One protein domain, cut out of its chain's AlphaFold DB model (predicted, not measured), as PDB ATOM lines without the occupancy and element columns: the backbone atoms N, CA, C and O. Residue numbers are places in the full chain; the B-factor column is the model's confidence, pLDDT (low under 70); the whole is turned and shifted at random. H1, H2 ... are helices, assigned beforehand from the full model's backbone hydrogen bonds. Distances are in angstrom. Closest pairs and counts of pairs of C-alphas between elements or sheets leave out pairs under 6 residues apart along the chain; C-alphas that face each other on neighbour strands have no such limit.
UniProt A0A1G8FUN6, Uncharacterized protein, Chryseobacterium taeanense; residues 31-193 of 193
ATOM      1  N   SER A  31      56.588  22.421 -31.905       90.62
ATOM      2  CA  SER A  31      57.326  23.577 -32.439       90.62
ATOM      3  C   SER A  31      56.759  24.100 -33.766       90.62
ATOM      4  O   SER A  31      56.680  25.314 -33.963       90.62
ATOM      5  N   ALA A  32      56.247  23.212 -34.627       94.25
ATOM      6  CA  ALA A  32      55.578  23.575 -35.878       94.25
ATOM      7  C   ALA A  32      54.359  24.499 -35.677       94.25
ATOM      8  O   ALA A  32      54.029  25.276 -36.571       94.25
ATOM      9  N   ILE A  33      53.697  24.451 -34.512       95.62
ATOM     10  CA  ILE A  33      52.590  25.359 -34.168       95.62
ATOM     11  C   ILE A  33      53.116  26.788 -34.009       95.62
ATOM     12  O   ILE A  33      52.560  27.713 -34.601       95.62
ATOM     13  N   GLY A  34      54.213  26.960 -33.268       95.38
ATOM     14  CA  GLY A  34      54.869  28.255 -33.084       95.38
ATOM     15  C   GLY A  34      55.483  28.799 -34.377       95.38
ATOM     16  O   GLY A  34      55.368  29.995 -34.657       95.38
ATOM     17  N   GLU A  35      56.073  27.928 -35.203       95.56
ATOM     18  CA  GLU A  35      56.600  28.303 -36.522       95.56
ATOM     19  C   GLU A  35      55.472  28.793 -37.442       95.56
ATOM     20  O   GLU A  35      55.551  29.893 -37.988       95.56
ATOM     21  N   ALA A  36      54.388  28.019 -37.564       97.50
ATOM     22  CA  ALA A  36      53.238  28.380 -38.388       97.50
ATOM     23  C   ALA A  36      52.598  29.699 -37.934       97.50
ATOM     24  O   ALA A  36      52.359  30.576 -38.764       97.50
ATOM     25  N   LYS A  37      52.385  29.863 -36.621       97.62
ATOM     26  CA  LYS A  37      51.917  31.115 -36.014       97.62
ATOM     27  C   LYS A  37      52.800  32.290 -36.434       97.62
ATOM     28  O   LYS A  37      52.290  33.277 -36.952       97.62
ATOM     29  N   THR A  38      54.115  32.168 -36.262       96.88
ATOM     30  CA  THR A  38      55.078  33.227 -36.601       96.88
ATOM     31  C   THR A  38      55.022  33.588 -38.087       96.88
ATOM     32  O   THR A  38      54.959  34.767 -38.429       96.88
ATOM     33  N   LYS A  39      54.980  32.587 -38.979       97.38
ATOM     34  CA  LYS A  39      54.867  32.822 -40.428       97.38
ATOM     35  C   LYS A  39      53.566  33.543 -40.791       97.38
ATOM     36  O   LYS A  39      53.604  34.467 -41.595       97.38
ATOM     37  N   ILE A  40      52.434  33.172 -40.181       97.88
ATOM     38  CA  ILE A  40      51.146  33.857 -40.382       97.88
ATOM     39  C   ILE A  40      51.226  35.307 -39.887       97.88
ATOM     40  O   ILE A  40      50.902  36.224 -40.634       97.88
ATOM     41  N   GLU A  41      51.669  35.536 -38.650       97.56
ATOM     42  CA  GLU A  41      51.698  36.872 -38.034       97.56
ATOM     43  C   GLU A  41      52.599  37.850 -38.788       97.56
ATOM     44  O   GLU A  41      52.213  39.000 -38.979       97.56
ATOM     45  N   ASN A  42      53.747  37.391 -39.292       96.19
ATOM     46  CA  ASN A  42      54.698  38.229 -40.026       96.19
ATOM     47  C   ASN A  42      54.150  38.775 -41.356       96.19
ATOM     48  O   ASN A  42      54.700  39.739 -41.890       96.19
ATOM     49  N   THR A  43      53.066  38.205 -41.893       95.81
ATOM     50  CA  THR A  43      52.435  38.718 -43.122       95.81
ATOM     51  C   THR A  43      51.739  40.066 -42.920       95.81
ATOM     52  O   THR A  43      51.705  40.873 -43.847       95.81
ATOM     53  N   VAL A  44      51.211  40.341 -41.721       96.69
ATOM     54  CA  VAL A  44      50.439  41.561 -41.428       96.69
ATOM     55  C   VAL A  44      51.299  42.830 -41.468       96.69
ATOM     56  O   VAL A  44      50.999  43.699 -42.291       96.69
ATOM     57  N   PRO A  45      52.373  42.968 -40.660       95.38
ATOM     58  CA  PRO A  45      53.199  44.177 -40.676       95.38
ATOM     59  C   PRO A  45      53.860  44.391 -42.042       95.38
ATOM     60  O   PRO A  45      54.035  45.523 -42.487       95.38
ATOM     61  N   LEU A  46      54.173  43.305 -42.751       92.31
ATOM     62  CA  LEU A  46      54.699  43.360 -44.105       92.31
ATOM     63  C   LEU A  46      53.699  43.983 -45.094       92.31
ATOM     64  O   LEU A  46      54.055  44.895 -45.838       92.31
ATOM     65  N   ALA A  47      52.455  43.501 -45.102       92.56
ATOM     66  CA  ALA A  47      51.412  44.015 -45.983       92.56
ATOM     67  C   ALA A  47      51.057  45.475 -45.658       92.56
ATOM     68  O   ALA A  47      50.848  46.274 -46.568       92.56
ATOM     69  N   ILE A  48      51.048  45.850 -44.375       94.31
ATOM     70  CA  ILE A  48      50.806  47.235 -43.943       94.31
ATOM     71  C   ILE A  48      51.931  48.161 -44.385       94.31
ATOM     72  O   ILE A  48      51.660  49.241 -44.907       94.31
ATOM     73  N   LYS A  49      53.190  47.730 -44.243       92.00
ATOM     74  CA  LYS A  49      54.335  48.480 -44.765       92.00
ATOM     75  C   LYS A  49      54.180  48.737 -46.266       92.00
ATOM     76  O   LYS A  49      54.333  49.874 -46.698       92.00
ATOM     77  N   HIS A  50      53.808  47.714 -47.033       89.94
ATOM     78  CA  HIS A  50      53.585  47.852 -48.471       89.94
ATOM     79  C   HIS A  50      52.446  48.832 -48.802       89.94
ATOM     80  O   HIS A  50      52.600  49.715 -49.641       89.94
ATOM     81  N   LEU A  51      51.312  48.725 -48.104       91.38
ATOM     82  CA  LEU A  51      50.179  49.643 -48.252       91.38
ATOM     83  C   LEU A  51      50.554  51.097 -47.946       91.38
ATOM     84  O   LEU A  51      50.074  52.006 -48.624       91.38
ATOM     85  N   LYS A  52      51.407  51.320 -46.942       92.25
ATOM     86  CA  LYS A  52      51.906  52.649 -46.583       92.25
ATOM     87  C   LYS A  52      52.791  53.231 -47.685       92.25
ATOM     88  O   LYS A  52      52.556  54.361 -48.097       92.25
ATOM     89  N   GLU A  53      53.733  52.444 -48.203       90.62
ATOM     90  CA  GLU A  53      54.613  52.849 -49.311       90.62
ATOM     91  C   GLU A  53      53.805  53.266 -50.553       90.62
ATOM     92  O   GLU A  53      54.100  54.284 -51.178       90.62
ATOM     93  N   ILE A  54      52.743  52.524 -50.884       87.75
ATOM     94  CA  ILE A  54      51.833  52.884 -51.981       87.75
ATOM     95  C   ILE A  54      51.076  54.168 -51.670       87.75
ATOM     96  O   ILE A  54      50.999  55.057 -52.512       87.75
ATOM     97  N   SER A  55      50.474  54.246 -50.485       91.12
ATOM     98  CA  SER A  55      49.650  55.386 -50.088       91.12
ATOM     99  C   SER A  55      50.430  56.701 -50.168       91.12
ATOM    100  O   SER A  55      49.897  57.700 -50.645       91.12
ATOM    101  N   GLU A  56      51.708  56.676 -49.777       92.69
ATOM    102  CA  GLU A  56      52.637  57.803 -49.901       92.69
ATOM    103  C   GLU A  56      52.997  58.100 -51.363       92.69
ATOM    104  O   GLU A  56      52.977  59.260 -51.775       92.69
ATOM    105  N   LYS A  57      53.284  57.068 -52.168       89.69
ATOM    106  CA  LYS A  57      53.625  57.217 -53.591       89.69
ATOM    107  C   LYS A  57      52.482  57.815 -54.419       89.69
ATOM    108  O   LYS A  57      52.723  58.696 -55.240       89.69
ATOM    109  N   GLU A  58      51.264  57.330 -54.215       88.81
ATOM    110  CA  GLU A  58      50.069  57.759 -54.950       88.81
ATOM    111  C   GLU A  58      49.420  59.010 -54.327       88.81
ATOM    112  O   GLU A  58      48.463  59.552 -54.877       88.81
ATOM    113  N   ASN A  59      49.938  59.481 -53.183       92.69
ATOM    114  CA  ASN A  59      49.374  60.578 -52.396       92.69
ATOM    115  C   ASN A  59      47.870  60.379 -52.090       92.69
ATOM    116  O   ASN A  59      47.081  61.327 -52.116       92.69
ATOM    117  N   ASP A  60      47.476  59.134 -51.798       92.19
ATOM    118  CA  ASP A  60      46.103  58.753 -51.457       92.19
ATOM    119  C   ASP A  60      46.061  57.984 -50.118       92.19
ATOM    120  O   ASP A  60      46.375  56.785 -50.066       92.19
ATOM    121  N   PRO A  61      45.645  58.631 -49.010       94.44
ATOM    122  CA  PRO A  61      45.525  57.988 -47.697       94.44
ATOM    123  C   PRO A  61      44.427  56.909 -47.638       94.44
ATOM    124  O   PRO A  61      44.416  56.074 -46.722       94.44
ATOM    125  N   ASN A  62      43.505  56.879 -48.607       94.62
ATOM    126  CA  ASN A  62      42.458  55.862 -48.652       94.62
ATOM    127  C   ASN A  62      43.013  54.482 -49.005       94.62
ATOM    128  O   ASN A  62      42.422  53.484 -48.596       94.62
ATOM    129  N   ILE A  63      44.151  54.400 -49.700       91.50
ATOM    130  CA  ILE A  63      44.810  53.127 -50.012       91.50
ATOM    131  C   ILE A  63      45.205  52.408 -48.723       91.50
ATOM    132  O   ILE A  63      44.830  51.251 -48.522       91.50
ATOM    133  N   LEU A  64      45.902  53.104 -47.818       94.06
ATOM    134  CA  LEU A  64      46.303  52.533 -46.535       94.06
ATOM    135  C   LEU A  64      45.079  52.180 -45.686       94.06
ATOM    136  O   LEU A  64      45.002  51.076 -45.148       94.06
ATOM    137  N   THR A  65      44.099  53.080 -45.605       96.19
ATOM    138  CA  THR A  65      42.893  52.880 -44.786       96.19
ATOM    139  C   THR A  65      42.063  51.688 -45.272       96.19
ATOM    140  O   THR A  65      41.774  50.761 -44.512       96.19
ATOM    141  N   ASN A  66      41.702  51.664 -46.557       94.69
ATOM    142  CA  ASN A  66      40.870  50.609 -47.136       94.69
ATOM    143  C   ASN A  66      41.627  49.284 -47.236       94.69
ATOM    144  O   ASN A  66      41.054  48.233 -46.945       94.69
ATOM    145  N   GLY A  67      42.913  49.332 -47.591       94.25
ATOM    146  CA  GLY A  67      43.785  48.165 -47.640       94.25
ATOM    147  C   GLY A  67      43.936  47.502 -46.274       94.25
ATOM    148  O   GLY A  67      43.750  46.294 -46.161       94.25
ATOM    149  N   THR A  68      44.167  48.286 -45.218       96.12
ATOM    150  CA  THR A  68      44.270  47.774 -43.841       96.12
ATOM    151  C   THR A  68      42.949  47.154 -43.382       96.12
ATOM    152  O   THR A  68      42.939  46.060 -42.817       96.12
ATOM    153  N   ASN A  69      41.818  47.797 -43.688       97.25
ATOM    154  CA  ASN A  69      40.489  47.265 -43.375       97.25
ATOM    155  C   ASN A  69      40.191  45.948 -44.111       97.25
ATOM    156  O   ASN A  69      39.575  45.045 -43.542       97.25
ATOM    157  N   ALA A  70      40.598  45.826 -45.375       96.44
ATOM    158  CA  ALA A  70      40.442  44.595 -46.144       96.44
ATOM    159  C   ALA A  70      41.358  43.480 -45.614       96.44
ATOM    160  O   ALA A  70      40.889  42.367 -45.375       96.44
ATOM    161  N   LEU A  71      42.626  43.799 -45.340       96.69
ATOM    162  CA  LEU A  71      43.600  42.870 -44.773       96.69
ATOM    163  C   LEU A  71      43.133  42.321 -43.418       96.69
ATOM    164  O   LEU A  71      43.216  41.116 -43.188       96.69
ATOM    165  N   SER A  72      42.575  43.174 -42.554       98.00
ATOM    166  CA  SER A  72      42.018  42.767 -41.259       98.00
ATOM    167  C   SER A  72      40.943  41.683 -41.398       98.00
ATOM    168  O   SER A  72      40.940  40.707 -40.646       98.00
ATOM    169  N   LYS A  73      40.062  41.800 -42.400       98.12
ATOM    170  CA  LYS A  73      38.998  40.815 -42.659       98.12
ATOM    171  C   LYS A  73      39.552  39.478 -43.138       98.12
ATOM    172  O   LYS A  73      39.042  38.436 -42.733       98.12
ATOM    173  N   GLU A  74      40.572  39.492 -43.993       97.88
ATOM    174  CA  GLU A  74      41.212  38.258 -44.460       97.88
ATOM    175  C   GLU A  74      42.011  37.582 -43.340       97.88
ATOM    176  O   GLU A  74      41.901  36.369 -43.154       97.88
ATOM    177  N   TYR A  75      42.724  38.361 -42.525       98.44
ATOM    178  CA  TYR A  75      43.429  37.850 -41.353       98.44
ATOM    179  C   TYR A  75      42.473  37.220 -40.331       98.44
ATOM    180  O   TYR A  75      42.735  36.120 -39.849       98.44
ATOM    181  N   ALA A  76      41.325  37.848 -40.053       98.19
ATOM    182  CA  ALA A  76      40.333  37.324 -39.109       98.19
ATOM    183  C   ALA A  76      39.796  35.932 -39.504       98.19
ATOM    184  O   ALA A  76      39.488  35.108 -38.640       98.19
ATOM    185  N   LYS A  77      39.719  35.625 -40.809       98.31
ATOM    186  CA  LYS A  77      39.364  34.276 -41.289       98.31
ATOM    187  C   LYS A  77      40.446  33.258 -40.927       98.31
ATOM    188  O   LYS A  77      40.120  32.160 -40.478       98.31
ATOM    189  N   VAL A  78      41.719  33.621 -41.102       98.44
ATOM    190  CA  VAL A  78      42.861  32.776 -40.720       98.44
ATOM    191  C   VAL A  78      42.912  32.591 -39.209       98.44
ATOM    192  O   VAL A  78      43.099  31.470 -38.749       98.44
ATOM    193  N   GLU A  79      42.694  33.654 -38.435       97.94
ATOM    194  CA  GLU A  79      42.644  33.621 -36.971       97.94
ATOM    195  C   GLU A  79      41.575  32.649 -36.455       97.94
ATOM    196  O   GLU A  79      41.854  31.777 -35.621       97.94
ATOM    197  N   LEU A  80      40.359  32.751 -36.999       97.62
ATOM    198  CA  LEU A  80      39.267  31.846 -36.667       97.62
ATOM    199  C   LEU A  80      39.614  30.398 -37.022       97.62
ATOM    200  O   LEU A  80      39.501  29.518 -36.164       97.62
ATOM    201  N   GLU A  81      40.047  30.149 -38.258       98.19
ATOM    202  CA  GLU A  81      40.354  28.793 -38.713       98.19
ATOM    203  C   GLU A  81      41.552  28.203 -37.964       98.19
ATOM    204  O   GLU A  81      41.541  27.023 -37.643       98.19
ATOM    205  N   TRP A  82      42.553  29.001 -37.591       98.19
ATOM    206  CA  TRP A  82      43.685  28.554 -36.777       98.19
ATOM    207  C   TRP A  82      43.244  28.031 -35.408       98.19
ATOM    208  O   TRP A  82      43.690  26.973 -34.953       98.19
ATOM    209  N   ARG A  83      42.339  28.755 -34.739       97.31
ATOM    210  CA  ARG A  83      41.753  28.318 -33.467       97.31
ATOM    211  C   ARG A  83      40.956  27.025 -33.643       97.31
ATOM    212  O   ARG A  83      41.103  26.107 -32.834       97.31
ATOM    213  N   LEU A  84      40.129  26.950 -34.689       97.69
ATOM    214  CA  LEU A  84      39.328  25.764 -34.996       97.69
ATOM    215  C   LEU A  84      40.210  24.565 -35.338       97.69
ATOM    216  O   LEU A  84      39.987  23.489 -34.797       97.69
ATOM    217  N   TYR A  85      41.234  24.752 -36.168       98.25
ATOM    218  CA  TYR A  85      42.197  23.732 -36.558       98.25
ATOM    219  C   TYR A  85      42.815  23.081 -35.324       98.25
ATOM    220  O   TYR A  85      42.629  21.886 -35.120       98.25
ATOM    221  N   ARG A  86      43.453  23.855 -34.435       97.19
ATOM    222  CA  ARG A  86      44.095  23.303 -33.227       97.19
ATOM    223  C   ARG A  86      43.108  22.523 -32.347       97.19
ATOM    224  O   ARG A  86      43.392  21.394 -31.941       97.19
ATOM    225  N   GLY A  87      41.907  23.068 -32.129       97.25
ATOM    226  CA  GLY A  87      40.857  22.395 -31.358       97.25
ATOM    227  C   GLY A  87      40.352  21.107 -32.019       97.25
ATOM    228  O   GLY A  87      40.191  20.080 -31.357       97.25
ATOM    229  N   ASN A  88      40.152  21.133 -33.335       98.12
ATOM    230  CA  ASN A  88      39.690  19.991 -34.115       98.12
ATOM    231  C   ASN A  88      40.736  18.879 -34.152       98.12
ATOM    232  O   ASN A  88      40.380  17.722 -33.947       98.12
ATOM    233  N   MET A  89      42.020  19.204 -34.316       97.50
ATOM    234  CA  MET A  89      43.097  18.212 -34.281       97.50
ATOM    235  C   MET A  89      43.159  17.513 -32.914       97.50
ATOM    236  O   MET A  89      43.208  16.280 -32.849       97.50
ATOM    237  N   ASN A  90      43.036  18.267 -31.816       95.81
ATOM    238  CA  ASN A  90      42.935  17.695 -30.473       95.81
ATOM    239  C   ASN A  90      41.716  16.774 -30.334       95.81
ATOM    240  O   ASN A  90      41.845  15.638 -29.869       95.81
ATOM    241  N   ASN A  91      40.542  17.221 -30.781       96.62
ATOM    242  CA  ASN A  91      39.311  16.431 -30.741       96.62
ATOM    243  C   ASN A  91      39.400  15.159 -31.594       96.62
ATOM    244  O   ASN A  91      38.947  14.096 -31.157       96.62
ATOM    245  N   CYS A  92      40.031  15.229 -32.770       97.38
ATOM    246  CA  CYS A  92      40.302  14.067 -33.607       97.38
ATOM    247  C   CYS A  92      41.085  13.011 -32.824       97.38
ATOM    248  O   CYS A  92      40.696  11.844 -32.836       97.38
ATOM    249  N   ILE A  93      42.147  13.408 -32.114       95.19
ATOM    250  CA  ILE A  93      42.997  12.487 -31.348       95.19
ATOM    251  C   ILE A  93      42.285  11.973 -30.089       95.19
ATOM    252  O   ILE A  93      42.427  10.800 -29.732       95.19
ATOM    253  N   LEU A  94      41.533  12.824 -29.390       93.81
ATOM    254  CA  LEU A  94      40.861  12.466 -28.138       93.81
ATOM    255  C   LEU A  94      39.728  11.464 -28.351       93.81
ATOM    256  O   LEU A  94      39.653  10.486 -27.605       93.81
ATOM    257  N   ASN A  95      38.905  11.681 -29.377       93.06
ATOM    258  CA  ASN A  95      37.599  11.030 -29.503       93.06
ATOM    259  C   ASN A  95      37.567   9.873 -30.511       93.06
ATOM    260  O   ASN A  95      36.543   9.206 -30.643       93.06
ATOM    261  N   ASN A  96      38.663   9.610 -31.228       91.06
ATOM    262  CA  ASN A  96      38.706   8.568 -32.251       91.06
ATOM    263  C   ASN A  96      39.766   7.498 -31.978       91.06
ATOM    264  O   ASN A  96      40.793   7.732 -31.343       91.06
ATOM    265  N   SER A  97      39.554   6.311 -32.560       88.62
ATOM    266  CA  SER A  97      40.640   5.342 -32.727       88.62
ATOM    267  C   SER A  97      41.725   5.936 -33.623       88.62
ATOM    268  O   SER A  97      41.431   6.734 -34.508       88.62
ATOM    269  N   SER A  98      42.981   5.521 -33.464       85.81
ATOM    270  CA  SER A  98      44.095   6.166 -34.177       85.81
ATOM    271  C   SER A  98      43.939   6.222 -35.701       85.81
ATOM    272  O   SER A  98      44.277   7.240 -36.301       85.81
ATOM    273  N   LYS A  99      43.389   5.170 -36.329       90.62
ATOM    274  CA  LYS A  99      43.127   5.161 -37.779       90.62
ATOM    275  C   LYS A  99      42.069   6.197 -38.169       90.62
ATOM    276  O   LYS A  99      42.230   6.876 -39.177       90.62
ATOM    277  N   LYS A 100      41.001   6.328 -37.374       95.38
ATOM    278  CA  LYS A 100      39.952   7.338 -37.580       95.38
ATOM    279  C   LYS A 100      40.466   8.748 -37.271       95.38
ATOM    280  O   LYS A 100      40.157   9.670 -38.013       95.38
ATOM    281  N   ALA A 101      41.310   8.894 -36.249       95.25
ATOM    282  CA  ALA A 101      41.959  10.151 -35.899       95.25
ATOM    283  C   ALA A 101      42.817  10.678 -37.057       95.25
ATOM    284  O   ALA A 101      42.695  11.847 -37.387       95.25
ATOM    285  N   LYS A 102      43.618   9.827 -37.726       95.56
ATOM    286  CA  LYS A 102      44.424  10.246 -38.892       95.56
ATOM    287  C   LYS A 102      43.562  10.812 -40.024       95.56
ATOM    288  O   LYS A 102      43.813  11.927 -40.453       95.56
ATOM    289  N   LYS A 103      42.479  10.125 -40.399       97.06
ATOM    290  CA  LYS A 103      41.535  10.626 -41.417       97.06
ATOM    291  C   LYS A 103      40.856  11.941 -41.018       97.06
ATOM    292  O   LYS A 103      40.698  12.832 -41.841       97.06
ATOM    293  N   CYS A 104      40.454  12.056 -39.753       98.06
ATOM    294  CA  CYS A 104      39.875  13.280 -39.195       98.06
ATOM    295  C   CYS A 104      40.873  14.450 -39.264       98.06
ATOM    296  O   CYS A 104      40.527  15.538 -39.715       98.06
ATOM    297  N   MET A 105      42.130  14.203 -38.891       97.81
ATOM    298  CA  MET A 105      43.209  15.188 -38.957       97.81
ATOM    299  C   MET A 105      43.516  15.616 -40.397       97.81
ATOM    300  O   MET A 105      43.629  16.807 -40.657       97.81
ATOM    301  N   GLU A 106      43.576  14.679 -41.346       97.75
ATOM    302  CA  GLU A 106      43.777  14.982 -42.773       97.75
ATOM    303  C   GLU A 106      42.682  15.899 -43.323       97.75
ATOM    304  O   GLU A 106      42.980  16.858 -44.035       97.75
ATOM    305  N   TYR A 107      41.424  15.638 -42.954       97.88
ATOM    306  CA  TYR A 107      40.293  16.479 -43.333       97.88
ATOM    307  C   TYR A 107      40.469  17.919 -42.834       97.88
ATOM    308  O   TYR A 107      40.446  18.858 -43.632       97.88
ATOM    309  N   HIS A 108      40.718  18.109 -41.536       98.25
ATOM    310  CA  HIS A 108      40.904  19.452 -40.979       98.25
ATOM    311  C   HIS A 108      42.180  20.136 -41.479       98.25
ATOM    312  O   HIS A 108      42.187  21.349 -41.674       98.25
ATOM    313  N   ASN A 109      43.236  19.374 -41.769       98.12
ATOM    314  CA  ASN A 109      44.446  19.905 -42.386       98.12
ATOM    315  C   ASN A 109      44.196  20.413 -43.810       98.12
ATOM    316  O   ASN A 109      44.721  21.458 -44.184       98.12
ATOM    317  N   SER A 110      43.371  19.715 -44.595       97.56
ATOM    318  CA  SER A 110      42.975  20.164 -45.933       97.56
ATOM    319  C   SER A 110      42.149  21.452 -45.885       97.56
ATOM    320  O   SER A 110      42.416  22.360 -46.673       97.56
ATOM    321  N   MET A 111      41.207  21.559 -44.941       97.25
ATOM    322  CA  MET A 111      40.414  22.776 -44.728       97.25
ATOM    323  C   MET A 111      41.305  23.965 -44.361       97.25
ATOM    324  O   MET A 111      41.278  24.994 -45.038       97.25
ATOM    325  N   PHE A 112      42.179  23.793 -43.364       98.38
ATOM    326  CA  PHE A 112      43.091  24.852 -42.943       98.38
ATOM    327  C   PHE A 112      44.064  25.256 -44.056       98.38
ATOM    328  O   PHE A 112      44.286  26.443 -44.295       98.38
ATOM    329  N   ARG A 113      44.588  24.283 -44.814       98.38
ATOM    330  CA  ARG A 113      45.422  24.543 -45.994       98.38
ATOM    331  C   ARG A 113      44.698  25.403 -47.025       98.38
ATOM    332  O   ARG A 113      45.312  26.321 -47.559       98.38
ATOM    333  N   GLY A 114      43.419  25.137 -47.291       98.19
ATOM    334  CA  GLY A 114      42.599  25.958 -48.185       98.19
ATOM    335  C   GLY A 114      42.510  27.412 -47.717       98.19
ATOM    336  O   GLY A 114      42.735  28.331 -48.505       98.19
ATOM    337  N   THR A 115      42.282  27.627 -46.420       98.44
ATOM    338  CA  THR A 115      42.274  28.967 -45.812       98.44
ATOM    339  C   THR A 115      43.616  29.680 -45.974       98.44
ATOM    340  O   THR A 115      43.645  30.832 -46.409       98.44
ATOM    341  N   LEU A 116      44.737  28.998 -45.709       98.38
ATOM    342  CA  LEU A 116      46.071  29.580 -45.893       98.38
ATOM    343  C   LEU A 116      46.390  29.867 -47.367       98.38
ATOM    344  O   LEU A 116      47.053  30.857 -47.648       98.38
ATOM    345  N   ILE A 117      45.918  29.049 -48.313       98.06
ATOM    346  CA  ILE A 117      46.076  29.313 -49.754       98.06
ATOM    347  C   ILE A 117      45.338  30.593 -50.150       98.06
ATOM    348  O   ILE A 117      45.920  31.449 -50.810       98.06
ATOM    349  N   ASN A 118      44.084  30.750 -49.722       97.62
ATOM    350  CA  ASN A 118      43.304  31.950 -50.025       97.62
ATOM    351  C   ASN A 118      43.964  33.204 -49.444       97.62
ATOM    352  O   ASN A 118      44.098  34.209 -50.141       97.62
ATOM    353  N   TYR A 119      44.441  33.114 -48.203       97.81
ATOM    354  CA  TYR A 119      45.168  34.200 -47.561       97.81
ATOM    355  C   TYR A 119      46.494  34.511 -48.268       97.81
ATOM    356  O   TYR A 119      46.762  35.667 -48.577       97.81
ATOM    357  N   ASN A 120      47.288  33.491 -48.614       95.69
ATOM    358  CA  ASN A 120      48.521  33.664 -49.383       95.69
ATOM    359  C   ASN A 120      48.252  34.390 -50.703       95.69
ATOM    360  O   ASN A 120      48.938  35.349 -51.023       95.69
ATOM    361  N   ASN A 121      47.227  33.963 -51.445       93.81
ATOM    362  CA  ASN A 121      46.859  34.583 -52.715       93.81
ATOM    363  C   ASN A 121      46.457  36.050 -52.533       93.81
ATOM    364  O   ASN A 121      46.822  36.885 -53.358       93.81
ATOM    365  N   TYR A 122      45.735  36.372 -51.456       93.69
ATOM    366  CA  TYR A 122      45.407  37.753 -51.114       93.69
ATOM    367  C   TYR A 122      46.673  38.583 -50.868       93.69
ATOM    368  O   TYR A 122      46.850  39.611 -51.519       93.69
ATOM    369  N   ILE A 123      47.581  38.111 -50.004       92.75
ATOM    370  CA  ILE A 123      48.842  38.806 -49.706       92.75
ATOM    371  C   ILE A 123      49.693  38.955 -50.969       92.75
ATOM    372  O   ILE A 123      50.107  40.061 -51.291       92.75
ATOM    373  N   THR A 124      49.881  37.883 -51.741       90.00
ATOM    374  CA  THR A 124      50.619  37.927 -53.009       90.00
ATOM    375  C   THR A 124      50.027  38.955 -53.968       90.00
ATOM    376  O   THR A 124      50.780  39.721 -54.556       90.00
ATOM    377  N   ASN A 125      48.704  39.002 -54.136       86.69
ATOM    378  CA  ASN A 125      48.069  39.970 -55.034       86.69
ATOM    379  C   ASN A 125      48.213  41.409 -54.533       86.69
ATOM    380  O   ASN A 125      48.381  42.317 -55.347       86.69
ATOM    381  N   LEU A 126      48.168  41.600 -53.214       85.94
ATOM    382  CA  LEU A 126      48.365  42.895 -52.580       85.94
ATOM    383  C   LEU A 126      49.802  43.403 -52.749       85.94
ATOM    384  O   LEU A 126      49.983  44.595 -52.957       85.94
ATOM    385  N   THR A 127      50.799  42.514 -52.682       82.06
ATOM    386  CA  THR A 127      52.226  42.879 -52.619       82.06
ATOM    387  C   THR A 127      53.031  42.573 -53.887       82.06
ATOM    388  O   THR A 127      54.266  42.586 -53.872       82.06
ATOM    389  N   ARG A 128      52.372  42.226 -54.998       76.44
ATOM    390  CA  ARG A 128      53.050  41.886 -56.257       76.44
ATOM    391  C   ARG A 128      53.684  43.131 -56.885       76.44
ATOM    392  O   ARG A 128      53.043  44.173 -56.990       76.44
ATOM    393  N   LYS A 129      54.897  42.980 -57.431       60.62
ATOM    394  CA  LYS A 129      55.533  43.984 -58.303       60.62
ATOM    395  C   LYS A 129      54.610  44.301 -59.488       60.62
ATOM    396  O   LYS A 129      54.242  43.383 -60.222       60.62
ATOM    397  N   ASN A 130      54.243  45.570 -59.674       55.50
ATOM    398  CA  ASN A 130      53.223  46.011 -60.644       55.50
ATOM    399  C   ASN A 130      51.842  45.333 -60.477       55.50
ATOM    400  O   ASN A 130      51.091  45.213 -61.444       55.50
ATOM    401  N   GLY A 131      51.502  44.864 -59.268       56.25
ATOM    402  CA  GLY A 131      50.123  44.541 -58.890       56.25
ATOM    403  C   GLY A 131      49.236  45.792 -58.911       56.25
ATOM    404  O   GLY A 131      49.685  46.843 -59.361       56.25
ATOM    405  N   TYR A 132      48.000  45.699 -58.404       50.19
ATOM    406  CA  TYR A 132      46.930  46.725 -58.490       50.19
ATOM    407  C   TYR A 132      47.341  48.179 -58.144       50.19
ATOM    408  O   TYR A 132      46.564  49.094 -58.391       50.19
ATOM    409  N   LEU A 133      48.526  48.385 -57.560       56.16
ATOM    410  CA  LEU A 133      48.997  49.615 -56.936       56.16
ATOM    411  C   LEU A 133      50.460  50.009 -57.283       56.16
ATOM    412  O   LEU A 133      51.024  50.901 -56.660       56.16
ATOM    413  N   GLY A 134      51.099  49.367 -58.273       51.81
ATOM    414  CA  GLY A 134      52.233  49.976 -58.995       51.81
ATOM    415  C   GLY A 134      53.551  50.253 -58.242       51.81
ATOM    416  O   GLY A 134      54.254  51.190 -58.621       51.81
ATOM    417  N   VAL A 135      53.950  49.483 -57.221       57.25
ATOM    418  CA  VAL A 135      55.268  49.658 -56.554       57.25
ATOM    419  C   VAL A 135      56.391  48.907 -57.275       57.25
ATOM    420  O   VAL A 135      56.215  47.780 -57.749       57.25
ATOM    421  N   GLU A 136      57.580  49.515 -57.306       53.59
ATOM    422  CA  GLU A 136      58.812  48.851 -57.725       53.59
ATOM    423  C   GLU A 136      59.359  47.961 -56.601       53.59
ATOM    424  O   GLU A 136      59.849  48.440 -55.586       53.59
ATOM    425  N   GLY A 137      59.293  46.645 -56.802       55.28
ATOM    426  CA  GLY A 137      59.867  45.655 -55.888       55.28
ATOM    427  C   GLY A 137      58.912  44.495 -55.650       55.28
ATOM    428  O   GLY A 137      57.705  44.679 -55.564       55.28
ATOM    429  N   GLU A 138      59.441  43.274 -55.598       61.25
ATOM    430  CA  GLU A 138      58.672  42.118 -55.137       61.25
ATOM    431  C   GLU A 138      58.849  42.017 -53.622       61.25
ATOM    432  O   GLU A 138      59.964  41.790 -53.139       61.25
ATOM    433  N   THR A 139      57.771  42.201 -52.862       70.12
ATOM    434  CA  THR A 139      57.810  41.967 -51.420       70.12
ATOM    435  C   THR A 139      57.913  40.463 -51.183       70.12
ATOM    436  O   THR A 139      56.946  39.724 -51.353       70.12
ATOM    437  N   LYS A 140      59.104  39.992 -50.811       76.56
ATOM    438  CA  LYS A 140      59.328  38.585 -50.462       76.56
ATOM    439  C   LYS A 140      58.831  38.308 -49.049       76.56
ATOM    440  O   LYS A 140      59.120  39.074 -48.133       76.56
ATOM    441  N   PHE A 141      58.146  37.186 -48.872       82.25
ATOM    442  CA  PHE A 141      57.687  36.726 -47.567       82.25
ATOM    443  C   PHE A 141      57.742  35.207 -47.456       82.25
ATOM    444  O   PHE A 141      57.530  34.492 -48.433       82.25
ATOM    445  N   ASP A 142      58.058  34.720 -46.258       86.88
ATOM    446  CA  ASP A 142      58.139  33.291 -45.954       86.88
ATOM    447  C   ASP A 142      56.788  32.790 -45.430       86.88
ATOM    448  O   ASP A 142      56.552  32.677 -44.226       86.88
ATOM    449  N   PHE A 143      55.875  32.528 -46.363       93.44
ATOM    450  CA  PHE A 143      54.579  31.932 -46.070       93.44
ATOM    451  C   PHE A 143      54.208  30.940 -47.171       93.44
ATOM    452  O   PHE A 143      53.705  31.305 -48.230       93.44
ATOM    453  N   ASN A 144      54.467  29.657 -46.922       95.50
ATOM    454  CA  ASN A 144      54.104  28.578 -47.832       95.50
ATOM    455  C   ASN A 144      53.013  27.698 -47.196       95.50
ATOM    456  O   ASN A 144      53.324  26.877 -46.326       95.50
ATOM    457  N   PRO A 145      51.744  27.807 -47.638       96.69
ATOM    458  CA  PRO A 145      50.640  27.014 -47.098       96.69
ATOM    459  C   PRO A 145      50.883  25.502 -47.128       96.69
ATOM    460  O   PRO A 145      50.476  24.786 -46.212       96.69
ATOM    461  N   SER A 146      51.553  24.997 -48.171       96.44
ATOM    462  CA  SER A 146      51.847  23.569 -48.291       96.44
ATOM    463  C   SER A 146      52.841  23.118 -47.235       96.44
ATOM    464  O   SER A 146      52.594  22.129 -46.558       96.44
ATOM    465  N   GLU A 147      53.948  23.841 -47.091       97.38
ATOM    466  CA  GLU A 147      54.984  23.529 -46.107       97.38
ATOM    467  C   GLU A 147      54.431  23.605 -44.679       97.38
ATOM    468  O   GLU A 147      54.586  22.658 -43.907       97.38
ATOM    469  N   ILE A 148      53.726  24.697 -44.362       97.44
ATOM    470  CA  ILE A 148      53.122  24.933 -43.047       97.44
ATOM    471  C   ILE A 148      52.183  23.781 -42.680       97.44
ATOM    472  O   ILE A 148      52.320  23.171 -41.620       97.44
ATOM    473  N   THR A 149      51.242  23.442 -43.564       97.06
ATOM    474  CA  THR A 149      50.251  22.393 -43.273       97.06
ATOM    475  C   THR A 149      50.839  20.987 -43.279       97.06
ATOM    476  O   THR A 149      50.345  20.131 -42.550       97.06
ATOM    477  N   THR A 150      51.904  20.724 -44.042       96.69
ATOM    478  CA  THR A 150      52.626  19.446 -43.960       96.69
ATOM    479  C   THR A 150      53.281  19.283 -42.590       96.69
ATOM    480  O   THR A 150      52.992  18.302 -41.906       96.69
ATOM    481  N   LYS A 151      54.072  20.269 -42.142       95.94
ATOM    482  CA  LYS A 151      54.749  20.231 -40.833       95.94
ATOM    483  C   LYS A 151      53.756  20.102 -39.675       95.94
ATOM    484  O   LYS A 151      53.936  19.270 -38.789       95.94
ATOM    485  N   LEU A 152      52.668  20.877 -39.699       96.38
ATOM    486  CA  LEU A 152      51.625  20.793 -38.672       96.38
ATOM    487  C   LEU A 152      50.968  19.408 -38.633       96.38
ATOM    488  O   LEU A 152      50.796  18.831 -37.558       96.38
ATOM    489  N   ASN A 153      50.623  18.853 -39.797       94.81
ATOM    490  CA  ASN A 153      50.007  17.533 -39.870       94.81
ATOM    491  C   ASN A 153      50.946  16.435 -39.355       94.81
ATOM    492  O   ASN A 153      50.503  15.546 -38.630       94.81
ATOM    493  N   GLU A 154      52.241  16.519 -39.667       94.38
ATOM    494  CA  GLU A 154      53.265  15.617 -39.132       94.38
ATOM    495  C   GLU A 154      53.362  15.710 -37.603       94.38
ATOM    496  O   GLU A 154      53.304  14.678 -36.926       94.38
ATOM    497  N   SER A 155      53.412  16.923 -37.040       94.06
ATOM    498  CA  SER A 155      53.384  17.139 -35.586       94.06
ATOM    499  C   SER A 155      52.159  16.495 -34.932       94.06
ATOM    500  O   SER A 155      52.293  15.763 -33.949       94.06
ATOM    501  N   TYR A 156      50.961  16.683 -35.494       95.06
ATOM    502  CA  TYR A 156      49.742  16.075 -34.950       95.06
ATOM    503  C   TYR A 156      49.662  14.558 -35.166       95.06
ATOM    504  O   TYR A 156      49.120  13.837 -34.323       95.06
ATOM    505  N   PHE A 157      50.232  14.029 -36.248       94.00
ATOM    506  CA  PHE A 157      50.337  12.585 -36.461       94.00
ATOM    507  C   PHE A 157      51.253  11.940 -35.421       94.00
ATOM    508  O   PHE A 157      50.880  10.920 -34.831       94.00
ATOM    509  N   ASN A 158      52.392  12.571 -35.137       91.81
ATOM    510  CA  ASN A 158      53.302  12.155 -34.074       91.81
ATOM    511  C   ASN A 158      52.624  12.265 -32.699       91.81
ATOM    512  O   ASN A 158      52.699  11.332 -31.896       91.81
ATOM    513  N   ALA A 159      51.869  13.342 -32.455       91.75
ATOM    514  CA  ALA A 159      51.076  13.513 -31.240       91.75
ATOM    515  C   ALA A 159      50.003  12.429 -31.077       91.75
ATOM    516  O   ALA A 159      49.850  11.890 -29.985       91.75
ATOM    517  N   ASN A 160      49.298  12.043 -32.144       93.00
ATOM    518  CA  ASN A 160      48.345  10.931 -32.122       93.00
ATOM    519  C   ASN A 160      49.024   9.609 -31.740       93.00
ATOM    520  O   ASN A 160      48.472   8.824 -30.968       93.00
ATOM    521  N   ASP A 161      50.223   9.353 -32.266       90.19
ATOM    522  CA  ASP A 161      50.973   8.136 -31.967       90.19
ATOM    523  C   ASP A 161      51.532   8.123 -30.529       90.19
ATOM    524  O   ASP A 161      51.506   7.068 -29.884       90.19
ATOM    525  N   ALA A 162      51.942   9.275 -29.990       88.12
ATOM    526  CA  ALA A 162      52.324   9.440 -28.583       88.12
ATOM    527  C   ALA A 162      51.118   9.306 -27.634       88.12
ATOM    528  O   ALA A 162      51.158   8.554 -26.656       88.12
ATOM    529  N   ALA A 163      50.001   9.955 -27.971       89.12
ATOM    530  CA  ALA A 163      48.781  10.008 -27.170       89.12
ATOM    531  C   ALA A 163      48.128   8.633 -26.941       89.12
ATOM    532  O   ALA A 163      47.359   8.472 -25.995       89.12
ATOM    533  N   LYS A 164      48.449   7.617 -27.756       85.06
ATOM    534  CA  LYS A 164      48.032   6.216 -27.541       85.06
ATOM    535  C   LYS A 164      48.518   5.625 -26.222       85.06
ATOM    536  O   LYS A 164      47.910   4.682 -25.726       85.06
ATOM    537  N   ARG A 165      49.652   6.109 -25.712       83.00
ATOM    538  CA  ARG A 165      50.283   5.581 -24.491       83.00
ATOM    539  C   ARG A 165      49.836   6.321 -23.243       83.00
ATOM    540  O   ARG A 165      50.060   5.841 -22.138       83.00
ATOM    541  N   MET A 166      49.186   7.460 -23.435       86.94
ATOM    542  CA  MET A 166      48.692   8.309 -22.369       86.94
ATOM    543  C   MET A 166      47.285   7.875 -21.972       86.94
ATOM    544  O   MET A 166      46.480   7.463 -22.811       86.94
ATOM    545  N   LYS A 167      46.968   7.981 -20.682       83.06
ATOM    546  CA  LYS A 167      45.650   7.619 -20.142       83.06
ATOM    547  C   LYS A 167      44.954   8.835 -19.543       83.06
ATOM    548  O   LYS A 167      45.597   9.691 -18.944       83.06
ATOM    549  N   GLY A 168      43.627   8.877 -19.670       83.50
ATOM    550  CA  GLY A 168      42.779   9.841 -18.967       83.50
ATOM    551  C   GLY A 168      43.204  11.299 -19.164       83.50
ATOM    552  O   GLY A 168      43.327  11.769 -20.296       83.50
ATOM    553  N   THR A 169      43.404  12.011 -18.055       87.44
ATOM    554  CA  THR A 169      43.763  13.436 -18.015       87.44
ATOM    555  C   THR A 169      45.119  13.732 -18.645       87.44
ATOM    556  O   THR A 169      45.212  14.697 -19.386       87.44
ATOM    557  N   GLN A 170      46.113  12.848 -18.510       87.56
ATOM    558  CA  GLN A 170      47.441  13.026 -19.116       87.56
ATOM    559  C   GLN A 170      47.360  13.278 -20.630       87.56
ATOM    560  O   GLN A 170      48.053  14.137 -21.163       87.56
ATOM    561  N   LYS A 171      46.477  12.550 -21.327       88.81
ATOM    562  CA  LYS A 171      46.253  12.722 -22.769       88.81
ATOM    563  C   LYS A 171      45.636  14.088 -23.084       88.81
ATOM    564  O   LYS A 171      46.005  14.711 -24.076       88.81
ATOM    565  N   LYS A 172      44.685  14.531 -22.256       89.75
ATOM    566  CA  LYS A 172      44.028  15.836 -22.396       89.75
ATOM    567  C   LYS A 172      45.010  16.971 -22.130       89.75
ATOM    568  O   LYS A 172      45.051  17.896 -22.926       89.75
ATOM    569  N   ASP A 173      45.827  16.859 -21.089       90.00
ATOM    570  CA  ASP A 173      46.810  17.876 -20.709       90.00
ATOM    571  C   ASP A 173      47.931  17.973 -21.750       90.00
ATOM    572  O   ASP A 173      48.319  19.067 -22.146       90.00
ATOM    573  N   PHE A 174      48.404  16.830 -22.258       90.88
ATOM    574  CA  PHE A 174      49.395  16.774 -23.332       90.88
ATOM    575  C   PHE A 174      48.918  17.490 -24.604       90.88
ATOM    576  O   PHE A 174      49.619  18.349 -25.129       90.88
ATOM    577  N   LEU A 175      47.710  17.171 -25.078       92.56
ATOM    578  CA  LEU A 175      47.135  17.826 -26.255       92.56
ATOM    579  C   LEU A 175      46.719  19.271 -25.956       92.56
ATOM    580  O   LEU A 175      46.801  20.126 -26.828       92.56
ATOM    581  N   GLY A 176      46.317  19.573 -24.721       91.38
ATOM    582  CA  GLY A 176      45.922  20.911 -24.283       91.38
ATOM    583  C   GLY A 176      47.023  21.957 -24.451       91.38
ATOM    584  O   GLY A 176      46.713  23.124 -24.671       91.38
ATOM    585  N   GLN A 177      48.295  21.548 -24.461       91.25
ATOM    586  CA  GLN A 177      49.431  22.436 -24.738       91.25
ATOM    587  C   GLN A 177      49.328  23.117 -26.110       91.25
ATOM    588  O   GLN A 177      49.716  24.275 -26.258       91.25
ATOM    589  N   THR A 178      48.735  22.454 -27.109       92.62
ATOM    590  CA  THR A 178      48.529  23.055 -28.437       92.62
ATOM    591  C   THR A 178      47.531  24.211 -28.399       92.62
ATOM    592  O   THR A 178      47.562  25.071 -29.276       92.62
ATOM    593  N   MET A 179      46.679  24.273 -27.370       94.75
ATOM    594  CA  MET A 179      45.660  25.306 -27.177       94.75
ATOM    595  C   MET A 179      46.121  26.466 -26.295       94.75
ATOM    596  O   MET A 179      45.340  27.397 -26.125       94.75
ATOM    597  N   ALA A 180      47.349  26.440 -25.764       92.50
ATOM    598  CA  ALA A 180      47.889  27.536 -24.960       92.50
ATOM    599  C   ALA A 180      47.792  28.891 -25.689       92.50
ATOM    600  O   ALA A 180      47.877  28.946 -26.922       92.50
ATOM    601  N   ASP A 181      47.646  29.973 -24.921       90.88
ATOM    602  CA  ASP A 181      47.514  31.334 -25.457       90.88
ATOM    603  C   ASP A 181      48.748  31.757 -26.265       90.88
ATOM    604  O   ASP A 181      48.608  32.413 -27.293       90.88
ATOM    605  N   ASP A 182      49.939  31.271 -25.904       90.94
ATOM    606  CA  ASP A 182      51.178  31.482 -26.669       90.94
ATOM    607  C   ASP A 182      51.102  30.933 -28.106       90.94
ATOM    608  O   ASP A 182      51.801  31.403 -29.005       90.94
ATOM    609  N   ASN A 183      50.231  29.945 -28.333       93.94
ATOM    610  CA  ASN A 183      49.959  29.357 -29.641       93.94
ATOM    611  C   ASN A 183      48.761  30.014 -30.348       93.94
ATOM    612  O   ASN A 183      48.464  29.659 -31.488       93.94
ATOM    613  N   ALA A 184      48.035  30.934 -29.706       96.44
ATOM    614  CA  ALA A 184      46.991  31.719 -30.358       96.44
ATOM    615  C   ALA A 184      47.608  32.798 -31.251       96.44
ATOM    616  O   ALA A 184      48.656  33.349 -30.933       96.44
ATOM    617  N   LEU A 185      46.961  33.084 -32.381       97.88
ATOM    618  CA  LEU A 185      47.355  34.209 -33.221       97.88
ATOM    619  C   LEU A 185      47.083  35.516 -32.476       97.88
ATOM    620  O   LEU A 185      46.055  35.647 -31.808       97.88
ATOM    621  N   LYS A 186      48.010  36.468 -32.573       97.75
ATOM    622  CA  LYS A 186      47.807  37.810 -32.029       97.75
ATOM    623  C   LYS A 186      46.649  38.511 -32.748       97.75
ATOM    624  O   LYS A 186      46.563  38.427 -33.973       97.75
ATOM    625  N   PRO A 187      45.822  39.285 -32.027       96.50
ATOM    626  CA  PRO A 187      44.817  40.135 -32.649       96.50
ATOM    627  C   PRO A 187      45.429  41.074 -33.695       96.50
ATOM    628  O   PRO A 187      46.508  41.636 -33.485       96.50
ATOM    629  N   PHE A 188      44.713  41.297 -34.800       97.62
ATOM    630  CA  PHE A 188      45.198  42.097 -35.931       97.62
ATOM    631  C   PHE A 188      45.734  43.480 -35.520       97.62
ATOM    632  O   PHE A 188      46.796  43.894 -35.970       97.62
ATOM    633  N   ASN A 189      45.048  44.178 -34.612       95.62
ATOM    634  CA  ASN A 189      45.434  45.510 -34.129       95.62
ATOM    635  C   ASN A 189      46.751  45.543 -33.328       95.62
ATOM    636  O   ASN A 189      47.319  46.616 -33.141       95.62
ATOM    637  N   GLN A 190      47.232  44.401 -32.836       95.88
ATOM    638  CA  GLN A 190      48.547  44.294 -32.197       95.88
ATOM    639  C   GLN A 190      49.667  44.071 -33.215       95.88
ATOM    640  O   GLN A 190      50.822  44.369 -32.931       95.88
ATOM    641  N   LEU A 191      49.329  43.521 -34.382       95.81
ATOM    642  CA  LEU A 191      50.259  43.290 -35.489       95.81
ATOM    643  C   LEU A 191      50.336  44.485 -36.442       95.81
ATOM    644  O   LEU A 191      51.328  44.646 -37.141       95.81
ATOM    645  N   ALA A 192      49.272  45.287 -36.483       91.00
ATOM    646  CA  ALA A 192      49.087  46.396 -37.407       91.00
ATOM    647  C   ALA A 192      49.675  47.737 -36.937       91.00
ATOM    648  O   ALA A 192      49.243  48.786 -37.415       91.00
ATOM    649  N   GLN A 193      50.598  47.698 -35.975       78.81
ATOM    650  CA  GLN A 193      51.220  48.880 -35.373       78.81
ATOM    651  C   GLN A 193      52.432  49.362 -36.166       78.81
ATOM    652  O   GLN A 193      53.166  48.504 -36.707       78.81
TER     653      GLN A 193
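This is residues 31 to 193 of the 193 residues of an uncharacterized protein of Chryseobacterium taeanense (UniProt A0A1G8FUN6). The domain is a rod-shaped bundle of helices running nearly side by side. The long H3 and H4 make its main hairpin; H2 packs on one end of H3, H1 lies nearly in line with H2, H5 packs on H4 and H1, and H6 packs on H3 towards its other end. The printed part has 163 residues with seven named helices, H1 to H7 in chain order, and no named strand: all helix. It is only just compact, close to loose, with a radius of gyration of the C-alphas of 18.3 A and spans of 62 by 25 by 20 A.

H3, residues 61 to 95, is the hub, touching five helices. H4, residues 98 to 127, forms a hairpin with it at a shallow tilt of 8 degrees; their closest C-alphas, Cys 92 and Ala 101, are 4.8 A apart. H2, residues 43 to 57, touches residues 61 to 75 of H3, closest at the C-alphas of Leu 51 and Leu 64, 5.1 A. H5, residues 145 to 163, touches H4, closest at the C-alphas of Leu 116 and Pro 145, 5.4 A. H1, residues 31 to 41, touches H5, closest at the C-alphas of Ala 32 and Leu 152, 5.6 A. H6, residues 169 to 179, touches H3, closest at the C-alphas of Asn 90 and Leu 175, 6.0 A. H7, residues 188 to 191, only just touches H3, with 3 pairs of C-alphas within 8 A; the closest, Ser 72 and Phe 188, are 6.2 A apart. Every O i to N i+4 pair is within hydrogen-bond range in H1 to H5, and 5 of 7 in H6; H7 is too short for one.

H3 is 51.0 A long, H4 41.9 A, H5 26.3 A and H2 21.3 A. H1 begins at C-alpha 31 (57.326, 23.577, -32.439); H7 ends at C-alpha 191 (50.259, 43.290, -35.489).

The C-alphas farthest apart, Asn 59 and Lys 167, are 62.1 A apart. The printed part has no cut. The link from H4 to H5 is long; its residues 129 to 138 have pLDDT under 70.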